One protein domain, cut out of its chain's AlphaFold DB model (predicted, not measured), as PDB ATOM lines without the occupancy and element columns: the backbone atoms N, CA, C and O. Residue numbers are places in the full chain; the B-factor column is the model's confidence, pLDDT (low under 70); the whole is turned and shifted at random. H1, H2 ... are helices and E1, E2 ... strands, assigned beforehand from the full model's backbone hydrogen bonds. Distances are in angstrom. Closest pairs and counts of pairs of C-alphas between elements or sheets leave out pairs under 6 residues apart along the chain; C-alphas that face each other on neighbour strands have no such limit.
ATOM      1  N   LEU A   8     250.507 281.002 204.131       93.81
ATOM      2  CA  LEU A   8     250.828 280.890 202.715       93.81
ATOM      3  C   LEU A   8     252.309 280.577 202.545       93.81
ATOM      4  O   LEU A   8     253.150 280.985 203.350       93.81
ATOM      5  N   ARG A   9     252.615 279.835 201.482       96.19
ATOM      6  CA  ARG A   9     253.976 279.496 201.084       96.19
ATOM      7  C   ARG A   9     254.149 279.814 199.609       96.19
ATOM      8  O   ARG A   9     253.386 279.328 198.780       96.19
ATOM      9  N   PHE A  10     255.191 280.572 199.308       96.56
ATOM     10  CA  PHE A  10     255.653 280.850 197.959       96.56
ATOM     11  C   PHE A  10     257.001 280.162 197.780       96.56
ATOM     12  O   PHE A  10     257.872 280.257 198.644       96.56
ATOM     13  N   SER A  11     257.168 279.432 196.684       97.56
ATOM     14  CA  SER A  11     258.414 278.740 196.358       97.56
ATOM     15  C   SER A  11     258.817 279.099 194.937       97.56
ATOM     16  O   SER A  11     257.983 279.076 194.035       97.56
ATOM     17  N   ALA A  12     260.084 279.447 194.757       97.44
ATOM     18  CA  ALA A  12     260.654 279.861 193.486       97.44
ATOM     19  C   ALA A  12     262.093 279.346 193.354       97.44
ATOM     20  O   ALA A  12     262.744 279.004 194.340       97.44
ATOM     21  N   SER A  13     262.595 279.322 192.126       97.38
ATOM     22  CA  SER A  13     264.019 279.176 191.828       97.38
ATOM     23  C   SER A  13     264.496 280.448 191.147       97.38
ATOM     24  O   SER A  13     263.851 280.905 190.200       97.38
ATOM     25  N   VAL A  14     265.615 281.000 191.596       96.56
ATOM     26  CA  VAL A  14     266.257 282.154 190.955       96.56
ATOM     27  C   VAL A  14     267.626 281.737 190.448       96.56
ATOM     28  O   VAL A  14     268.298 280.930 191.084       96.56
ATOM     29  N   GLN A  15     268.030 282.261 189.295       97.44
ATOM     30  CA  GLN A  15     269.348 282.000 188.729       97.44
ATOM     31  C   GLN A  15     270.202 283.255 188.845       97.44
ATOM     32  O   GLN A  15     269.764 284.350 188.489       97.44
ATOM     33  N   ARG A  16     271.423 283.089 189.345       94.31
ATOM     34  CA  ARG A  16     272.419 284.151 189.399       94.31
ATOM     35  C   ARG A  16     272.925 284.482 188.000       94.31
ATOM     36  O   ARG A  16     273.320 283.586 187.261       94.31
ATOM     37  N   ASP A  17     272.960 285.768 187.667       95.88
ATOM     38  CA  ASP A  17     273.424 286.245 186.356       95.88
ATOM     39  C   ASP A  17     274.949 286.103 186.181       95.88
ATOM     40  O   ASP A  17     275.442 285.892 185.077       95.88
ATOM     41  N   ASP A  18     275.712 286.166 187.277       95.31
ATOM     42  CA  ASP A  18     277.178 286.122 187.264       95.31
ATOM     43  C   ASP A  18     277.756 284.701 187.217       95.31
ATOM     44  O   ASP A  18     278.745 284.460 186.522       95.31
ATOM     45  N   THR A  19     277.164 283.755 187.951       96.75
ATOM     46  CA  THR A  19     277.660 282.368 188.049       96.75
ATOM     47  C   THR A  19     276.798 281.354 187.303       96.75
ATOM     48  O   THR A  19     277.251 280.242 187.036       96.75
ATOM     49  N   GLY A  20     275.552 281.704 186.975       96.00
ATOM     50  CA  GLY A  20     274.565 280.765 186.449       96.00
ATOM     51  C   GLY A  20     274.043 279.766 187.487       96.00
ATOM     52  O   GLY A  20     273.241 278.903 187.124       96.00
ATOM     53  N   GLU A  21     274.468 279.861 188.751       97.25
ATOM     54  CA  GLU A  21     273.995 279.003 189.839       97.25
ATOM     55  C   GLU A  21     272.513 279.261 190.126       97.25
ATOM     56  O   GLU A  21     272.042 280.401 190.090       97.25
ATOM     57  N   VAL A  22     271.774 278.188 190.409       97.69
ATOM     58  CA  VAL A  22     270.353 278.249 190.756       97.69
ATOM     59  C   VAL A  22     270.209 278.142 192.266       97.69
ATOM     60  O   VAL A  22     270.680 277.170 192.852       97.69
ATOM     61  N   SER A  23     269.497 279.097 192.856       97.75
ATOM     62  CA  SER A  23     269.143 279.112 194.272       97.75
ATOM     63  C   SER A  23     267.652 278.859 194.470       97.75
ATOM     64  O   SER A  23     266.801 279.402 193.755       97.75
ATOM     65  N   ALA A  24     267.321 278.048 195.469       98.00
ATOM     66  CA  ALA A  24     265.953 277.829 195.912       98.00
ATOM     67  C   ALA A  24     265.521 278.969 196.842       98.00
ATOM     68  O   ALA A  24     266.167 279.222 197.855       98.00
ATOM     69  N   VAL A  25     264.408 279.630 196.529       98.19
ATOM     70  CA  VAL A  25     263.828 280.707 197.338       98.19
ATOM     71  C   VAL A  25     262.483 280.255 197.881       98.19
ATOM     72  O   VAL A  25     261.610 279.799 197.142       98.19
ATOM     73  N   GLU A  26     262.289 280.414 199.182       98.31
ATOM     74  CA  GLU A  26     261.021 280.139 199.842       98.31
ATOM     75  C   GLU A  26     260.625 281.311 200.736       98.31
ATOM     76  O   GLU A  26     261.434 281.853 201.487       98.31
ATOM     77  N   ILE A  27     259.351 281.689 200.644       98.06
ATOM     78  CA  ILE A  27     258.726 282.682 201.507       98.06
ATOM     79  C   ILE A  27     257.548 282.021 202.213       98.06
ATOM     80  O   ILE A  27     256.630 281.518 201.563       98.06
ATOM     81  N   VAL A  28     257.546 282.061 203.542       97.38
ATOM     82  CA  VAL A  28     256.415 281.648 204.377       97.38
ATOM     83  C   VAL A  28     255.824 282.882 205.034       97.38
ATOM     84  O   VAL A  28     256.531 283.653 205.682       97.38
ATOM     85  N   THR A  29     254.517 283.069 204.886       96.12
ATOM     86  CA  THR A  29     253.810 284.201 205.480       96.12
ATOM     87  C   THR A  29     252.617 283.741 206.300       96.12
ATOM     88  O   THR A  29     251.999 282.707 206.031       96.12
ATOM     89  N   ARG A  30     252.282 284.527 207.322       95.00
ATOM     90  CA  ARG A  30     251.015 284.418 208.045       95.00
ATOM     91  C   ARG A  30     250.451 285.808 208.240       95.00
ATOM     92  O   ARG A  30     251.179 286.739 208.575       95.00
ATOM     93  N   GLY A  31     249.154 285.939 208.037       91.81
ATOM     94  CA  GLY A  31     248.496 287.227 208.108       91.81
ATOM     95  C   GLY A  31     247.028 287.119 207.769       91.81
ATOM     96  O   GLY A  31     246.463 286.026 207.726       91.81
ATOM     97  N   ARG A  32     246.406 288.264 207.516       90.88
ATOM     98  CA  ARG A  32     245.008 288.340 207.110       90.88
ATOM     99  C   ARG A  32     244.887 289.165 205.838       90.88
ATOM    100  O   ARG A  32     245.481 290.234 205.746       90.88
ATOM    101  N   HIS A  33     244.123 288.654 204.875       91.62
ATOM    102  CA  HIS A  33     243.760 289.422 203.690       91.62
ATOM    103  C   HIS A  33     242.913 290.616 204.118       91.62
ATOM    104  O   HIS A  33     241.924 290.454 204.840       91.62
ATOM    105  N   GLU A  34     243.345 291.798 203.710       91.38
ATOM    106  CA  GLU A  34     242.655 293.059 203.964       91.38
ATOM    107  C   GLU A  34     241.766 293.424 202.781       91.38
ATOM    108  O   GLU A  34     240.643 293.885 202.968       91.38
ATOM    109  N   GLU A  35     242.250 293.146 201.574       94.38
ATOM    110  CA  GLU A  35     241.598 293.499 200.326       94.38
ATOM    111  C   GLU A  35     241.797 292.383 199.301       94.38
ATOM    112  O   GLU A  35     242.876 291.789 199.208       94.38
ATOM    113  N   VAL A  36     240.737 292.111 198.544       95.38
ATOM    114  CA  VAL A  36     240.753 291.233 197.377       95.38
ATOM    115  C   VAL A  36     240.158 292.033 196.230       95.38
ATOM    116  O   VAL A  36     238.963 292.327 196.235       95.38
ATOM    117  N   ASP A  37     241.009 292.393 195.282       96.69
ATOM    118  CA  ASP A  37     240.647 293.062 194.044       96.69
ATOM    119  C   ASP A  37     240.593 292.015 192.930       96.69
ATOM    120  O   ASP A  37     241.569 291.297 192.677       96.69
ATOM    121  N   PHE A  38     239.422 291.893 192.309       95.81
ATOM    122  CA  PHE A  38     239.187 290.922 191.249       95.81
ATOM    123  C   PHE A  38     239.573 291.442 189.860       95.81
ATOM    124  O   PHE A  38     239.567 290.642 188.929       95.81
ATOM    125  N   GLY A  39     239.939 292.718 189.729       94.94
ATOM    126  CA  GLY A  39     240.237 293.333 188.442       94.94
ATOM    127  C   GLY A  39     239.028 293.384 187.504       94.94
ATOM    128  O   GLY A  39     237.893 293.068 187.881       94.94
ATOM    129  N   ASP A  40     239.290 293.781 186.262       95.06
ATOM    130  CA  ASP A  40     238.304 293.800 185.186       95.06
ATOM    131  C   ASP A  40     238.376 292.496 184.376       95.06
ATOM    132  O   ASP A  40     239.453 291.987 184.058       95.06
ATOM    133  N   HIS A  49     244.234 289.215 189.494       95.56
ATOM    134  CA  HIS A  49     243.685 289.391 190.836       95.56
ATOM    135  C   HIS A  49     244.774 289.869 191.788       95.56
ATOM    136  O   HIS A  49     245.850 289.269 191.872       95.56
ATOM    137  N   LYS A  50     244.475 290.908 192.568       96.44
ATOM    138  CA  LYS A  50     245.394 291.448 193.567       96.44
ATOM    139  C   LYS A  50     244.850 291.209 194.968       96.44
ATOM    140  O   LYS A  50     243.717 291.549 195.286       96.44
ATOM    141  N   ILE A  51     245.686 290.633 195.827       94.06
ATOM    142  CA  ILE A  51     245.336 290.348 197.221       94.06
ATOM    143  C   ILE A  51     246.313 291.082 198.135       94.06
ATOM    144  O   ILE A  51     247.503 290.759 198.175       94.06
ATOM    145  N   THR A  52     245.809 292.041 198.910       94.50
ATOM    146  CA  THR A  52     246.592 292.746 199.934       94.50
ATOM    147  C   THR A  52     246.468 291.998 201.257       94.50
ATOM    148  O   THR A  52     245.366 291.696 201.716       94.50
ATOM    149  N   THR A  53     247.600 291.676 201.889       92.06
ATOM    150  CA  THR A  53     247.635 290.911 203.146       92.06
ATOM    151  C   THR A  53     248.477 291.631 204.189       92.06
ATOM    152  O   THR A  53     249.670 291.836 203.975       92.06
ATOM    153  N   ALA A  54     247.892 291.930 205.348       92.06
ATOM    154  CA  ALA A  54     248.651 292.366 206.514       92.06
ATOM    155  C   ALA A  54     249.280 291.159 207.211       92.06
ATOM    156  O   ALA A  54     248.575 290.259 207.685       92.06
ATOM    157  N   LEU A  55     250.612 291.134 207.255       93.94
ATOM    158  CA  LEU A  55     251.386 290.026 207.802       93.94
ATOM    159  C   LEU A  55     251.688 290.217 209.289       93.94
ATOM    160  O   LEU A  55     252.094 291.288 209.729       93.94
ATOM    161  N   THR A  56     251.536 289.136 210.047       94.75
ATOM    162  CA  THR A  56     252.005 288.997 211.434       94.75
ATOM    163  C   THR A  56     253.278 288.159 211.518       94.75
ATOM    164  O   THR A  56     254.019 288.269 212.495       94.75
ATOM    165  N   TYR A  57     253.543 287.370 210.473       96.50
ATOM    166  CA  TYR A  57     254.747 286.572 210.298       96.50
ATOM    167  C   TYR A  57     255.227 286.627 208.845       96.50
ATOM    168  O   TYR A  57     254.427 286.479 207.912       96.50
ATOM    169  N   TYR A  58     256.535 286.775 208.665       97.56
ATOM    170  CA  TYR A  58     257.220 286.693 207.380       97.56
ATOM    171  C   TYR A  58     258.558 285.979 207.558       97.56
ATOM    172  O   TYR A  58     259.350 286.360 208.416       97.56
ATOM    173  N   LYS A  59     258.839 284.988 206.716       98.12
ATOM    174  CA  LYS A  59     260.134 284.315 206.665       98.12
ATOM    175  C   LYS A  59     260.577 284.116 205.228       98.12
ATOM    176  O   LYS A  59     259.843 283.519 204.449       98.12
ATOM    177  N   LEU A  60     261.781 284.583 204.920       98.38
ATOM    178  CA  LEU A  60     262.486 284.377 203.662       98.38
ATOM    179  C   LEU A  60     263.668 283.440 203.896       98.38
ATOM    180  O   LEU A  60     264.549 283.735 204.709       98.38
ATOM    181  N   THR A  61     263.706 282.351 203.138       98.06
ATOM    182  CA  THR A  61     264.838 281.429 203.088       98.06
ATOM    183  C   THR A  61     265.388 281.307 201.676       98.06
ATOM    184  O   THR A  61     264.611 281.184 200.728       98.06
ATOM    185  N   VAL A  62     266.713 281.293 201.551       97.56
ATOM    186  CA  VAL A  62     267.433 281.046 200.296       97.56
ATOM    187  C   VAL A  62     268.389 279.884 200.524       97.56
ATOM    188  O   VAL A  62     269.131 279.892 201.498       97.56
ATOM    189  N   ASP A  63     268.308 278.849 199.689       96.62
ATOM    190  CA  ASP A  63     269.106 277.616 199.806       96.62
ATOM    191  C   ASP A  63     269.041 276.960 201.201       96.62
ATOM    192  O   ASP A  63     269.970 276.309 201.670       96.62
ATOM    193  N   GLY A  64     267.891 277.116 201.870       94.44
ATOM    194  CA  GLY A  64     267.639 276.612 203.224       94.44
ATOM    195  C   GLY A  64     268.132 277.523 204.352       94.44
ATOM    196  O   GLY A  64     267.804 277.272 205.512       94.44
ATOM    197  N   GLU A  65     268.850 278.601 204.042       96.25
ATOM    198  CA  GLU A  65     269.330 279.579 205.017       96.25
ATOM    199  C   GLU A  65     268.300 280.688 205.249       96.25
ATOM    200  O   GLU A  65     267.690 281.199 204.311       96.25
ATOM    201  N   VAL A  66     268.086 281.073 206.513       97.06
ATOM    202  CA  VAL A  66     267.158 282.154 206.879       97.06
ATOM    203  C   VAL A  66     267.816 283.503 206.618       97.06
ATOM    204  O   VAL A  66     268.686 283.932 207.374       97.06
ATOM    205  N   ILE A  67     267.343 284.188 205.581       97.62
ATOM    206  CA  ILE A  67     267.815 285.531 205.230       97.62
ATOM    207  C   ILE A  67     267.096 286.574 206.084       97.62
ATOM    208  O   ILE A  67     267.726 287.445 206.680       97.62
ATOM    209  N   VAL A  68     265.770 286.460 206.201       98.38
ATOM    210  CA  VAL A  68     264.953 287.340 207.046       98.38
ATOM    211  C   VAL A  68     263.860 286.535 207.730       98.38
ATOM    212  O   VAL A  68     263.167 285.752 207.085       98.38
ATOM    213  N   GLU A  69     263.652 286.778 209.019       98.31
ATOM    214  CA  GLU A  69     262.479 286.302 209.749       98.31
ATOM    215  C   GLU A  69     261.931 287.419 210.641       98.31
ATOM    216  O   GLU A  69     262.660 288.027 211.424       98.31
ATOM    217  N   ILE A  70     260.641 287.708 210.489       98.06
ATOM    218  CA  ILE A  70     259.902 288.714 211.244       98.06
ATOM    219  C   ILE A  70     258.706 288.014 211.882       98.06
ATOM    220  O   ILE A  70     257.811 287.542 211.179       98.06
ATOM    221  N   ASP A  71     258.674 287.996 213.209       96.12
ATOM    222  CA  ASP A  71     257.525 287.572 214.004       96.12
ATOM    223  C   ASP A  71     257.142 288.706 214.951       96.12
ATOM    224  O   ASP A  71     257.810 288.964 215.956       96.12
ATOM    225  N   LEU A  72     256.061 289.407 214.611       92.94
ATOM    226  CA  LEU A  72     255.619 290.570 215.376       92.94
ATOM    227  C   LEU A  72     255.041 290.184 216.741       92.94
ATOM    228  O   LEU A  72     255.092 290.985 217.671       92.94
ATOM    229  N   LEU A  73     254.491 288.975 216.875       91.50
ATOM    230  CA  LEU A  73     253.866 288.521 218.118       91.50
ATOM    231  C   LEU A  73     254.918 288.053 219.123       91.50
ATOM    232  O   LEU A  73     254.775 288.307 220.316       91.50
ATOM    233  N   ASN A  74     255.979 287.416 218.628       93.25
ATOM    234  CA  ASN A  74     257.088 286.927 219.443       93.25
ATOM    235  C   ASN A  74     258.274 287.900 219.507       93.25
ATOM    236  O   ASN A  74     259.306 287.553 220.073       93.25
ATOM    237  N   PHE A  75     258.154 289.106 218.938       94.94
ATOM    238  CA  PHE A  75     259.224 290.112 218.897       94.94
ATOM    239  C   PHE A  75     260.525 289.578 218.273       94.94
ATOM    240  O   PHE A  75     261.620 289.897 218.733       94.94
ATOM    241  N   ILE A  76     260.431 288.752 217.231       96.50
ATOM    242  CA  ILE A  76     261.597 288.209 216.523       96.50
ATOM    243  C   ILE A  76     261.849 289.058 215.286       96.50
ATOM    244  O   ILE A  76     260.949 289.274 214.475       96.50
ATOM    245  N   TYR A  77     263.088 289.520 215.135       97.62
ATOM    246  CA  TYR A  77     263.540 290.156 213.906       97.62
ATOM    247  C   TYR A  77     264.954 289.695 213.577       97.62
ATOM    248  O   TYR A  77     265.940 290.286 214.020       97.62
ATOM    249  N   ILE A  78     265.046 288.618 212.808       97.88
ATOM    250  CA  ILE A  78     266.303 288.035 212.353       97.88
ATOM    251  C   ILE A  78     266.611 288.576 210.960       97.88
ATOM    252  O   ILE A  78     265.758 288.545 210.074       97.88
ATOM    253  N   VAL A  79     267.840 289.050 210.769       97.19
ATOM    254  CA  VAL A  79     268.389 289.421 209.459       97.19
ATOM    255  C   VAL A  79     269.778 288.820 209.347       97.19
ATOM    256  O   VAL A  79     270.605 289.053 210.233       97.19
ATOM    257  N   ASP A  80     270.014 288.044 208.292       94.44
ATOM    258  CA  ASP A  80     271.269 287.328 208.036       94.44
ATOM    259  C   ASP A  80     271.728 286.523 209.270       94.44
ATOM    260  O   ASP A  80     272.859 286.627 209.743       94.44
ATOM    261  N   GLY A  81     270.788 285.788 209.875       91.94
ATOM    262  CA  GLY A  81     271.024 284.971 211.069       91.94
ATOM    263  C   GLY A  81     271.174 285.730 212.398       91.94
ATOM    264  O   GLY A  81     271.243 285.087 213.445       91.94
ATOM    265  N   LYS A  82     271.183 287.071 212.412       96.06
ATOM    266  CA  LYS A  82     271.290 287.870 213.646       96.06
ATOM    267  C   LYS A  82     269.938 288.412 214.098       96.06
ATOM    268  O   LYS A  82     269.310 289.190 213.381       96.06
ATOM    269  N   ASP A  83     269.538 288.079 215.323       96.50
ATOM    270  CA  ASP A  83     268.341 288.636 215.955       96.50
ATOM    271  C   ASP A  83     268.595 290.057 216.478       96.50
ATOM    272  O   ASP A  83     269.447 290.297 217.333       96.50
ATOM    273  N   ARG A  84     267.853 291.020 215.938       96.44
ATOM    274  CA  ARG A  84     267.967 292.446 216.257       96.44
ATOM    275  C   ARG A  84     267.080 292.874 217.425       96.44
ATOM    276  O   ARG A  84     267.232 293.991 217.907       96.44
ATOM    277  N   LEU A  85     266.163 292.019 217.875       96.19
ATOM    278  CA  LEU A  85     265.246 292.295 218.984       96.19
ATOM    279  C   LEU A  85     265.547 291.459 220.232       96.19
ATOM    280  O   LEU A  85     264.878 291.632 221.248       96.19
ATOM    281  N   GLU A  86     266.577 290.611 220.204       96.12
ATOM    282  CA  GLU A  86     266.948 289.749 221.330       96.12
ATOM    283  C   GLU A  86     267.178 290.533 222.636       96.12
ATOM    284  O   GLU A  86     266.629 290.179 223.680       96.12
ATOM    285  N   GLU A  87     267.961 291.615 222.597       96.25
ATOM    286  CA  GLU A  87     268.234 292.437 223.786       96.25
ATOM    287  C   GLU A  87     266.976 293.145 224.300       96.25
ATOM    288  O   GLU A  87     266.770 293.246 225.510       96.25
ATOM    289  N   HIS A  88     266.098 293.576 223.392       95.50
ATOM    290  CA  HIS A  88     264.815 294.172 223.752       95.50
ATOM    291  C   HIS A  88     263.902 293.158 224.442       95.50
ATOM    292  O   HIS A  88     263.336 293.472 225.486       95.50
ATOM    293  N   ARG A  89     263.803 291.935 223.912       95.50
ATOM    294  CA  ARG A  89     263.039 290.843 224.529       95.50
ATOM    295  C   ARG A  89     263.548 290.523 225.934       95.50
ATOM    296  O   ARG A  89     262.778 290.583 226.891       95.50
ATOM    297  N   LYS A  90     264.871 290.380 226.096       94.56
ATOM    298  CA  LYS A  90     265.520 290.205 227.409       94.56
ATOM    299  C   LYS A  90     265.193 291.336 228.386       94.56
ATOM    300  O   LYS A  90     264.889 291.062 229.542       94.56
ATOM    301  N   ALA A  91     265.243 292.592 227.938       95.75
ATOM    302  CA  ALA A  91     264.927 293.746 228.778       95.75
ATOM    303  C   ALA A  91     263.441 293.809 229.178       95.75
ATOM    304  O   ALA A  91     263.117 294.294 230.262       95.75
ATOM    305  N   LEU A  92     262.547 293.312 228.319       93.50
ATOM    306  CA  LEU A  92     261.105 293.223 228.563       93.50
ATOM    307  C   LEU A  92     260.696 291.966 229.352       93.50
ATOM    308  O   LEU A  92     259.569 291.905 229.842       93.50
ATOM    309  N   GLY A  93     261.593 290.986 229.499       91.38
ATOM    310  CA  GLY A  93     261.317 289.713 230.170       91.38
ATOM    311  C   GLY A  93     260.453 288.748 229.348       91.38
ATOM    312  O   GLY A  93     259.758 287.922 229.941       91.38
TER     313      GLY A  93
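This is residues 8 to 40 and 49 to 93 of the 94 residues of the protein "Tail tube protein" of Pseudomonas wadenswilerensis (UniProt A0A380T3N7). A single thin sheet of five strands makes nearly the whole shape; its two longest strands, E2 and E3, bend sharply and run on side by side as an arm towards the cut. The short helix H1 sits beyond the edge strand E5, only grazing the sheet, and the loop of residues 16 to 21 sticks out at the end of the hairpin E1 and E2. The printed part has 78 residues, with five named strands and then one named helix along the chain, E1 E2 E3 E4 E5 H1; the sheet's order is E1 - E2 - E3 - E4 - E5, all antiparallel, and the class is mostly strand. The whole is loose, with a radius of gyration of the C-alphas of 16.0 A, and flat, spanning 47 by 40 by 16 A.

E2, the longest strand, holds residues 22 to 37 and is 33.4 A from first to last C-alpha; it bends by 106 degrees at residue 34. E3, residues 50 to 62, is 25.3 A long and bends by 100 degrees at residue 56. E1, residues 8 to 15, is 23.2 A long and begins with C-alpha 8 at (250.828, 280.890, 202.715). E4 holds residues 65 to 71, 16.9 A, and E5 residues 76 to 79, 9.9 A. H1, residues 86 to 92, is 9.9 A long and ends with C-alpha 92 at (261.105, 293.223, 228.563).

The sheet is twisted, its C-alphas up to 6.2 A off their best plane. The inner strands E2 and E3 are antiparallel at 155 degrees; N 28 and O 59 are 2.9 A apart, within hydrogen-bond range, and past the bends N 37 and O 50 are 2.8 A apart. The edge strand E1 forms a hairpin with E2, at 143 degrees, with N 10 and O 27 at 2.8 A. E3, E4 and E5 form a meander, each strand the antiparallel neighbour of the one before: N 60 and O 68 are 2.8 A apart, and N 78 and O 69 are 2.8 A apart. E1 and E5, the two edge strands, are apart. Residues 78 to 79 of E5 also pair antiparallel with residues 82 to 83. H1 is only just on the sheet, with 5 pairs of C-alphas within 10 A, and only grazes it with residues 86 to 89; its closest C-alphas to E5 are those of Glu 86 and Ile 76, 7.4 A apart. In H1 every O i to N i+4 pair is within hydrogen-bond range.

The two C-alphas farthest apart are those of Asp 40 and Ala 91, at 51.1 A. Residues 41 to 48 are cut out, and C-alphas 40 and 49 are 9.0 A apart across the cut. Of the links that are printed whole, E3 to E4 and E4 to E5 are tight, and E1 to E2 and E5 to H1 are short. The mean pLDDT of the printed part is 95.7, and no printed residue is under 70.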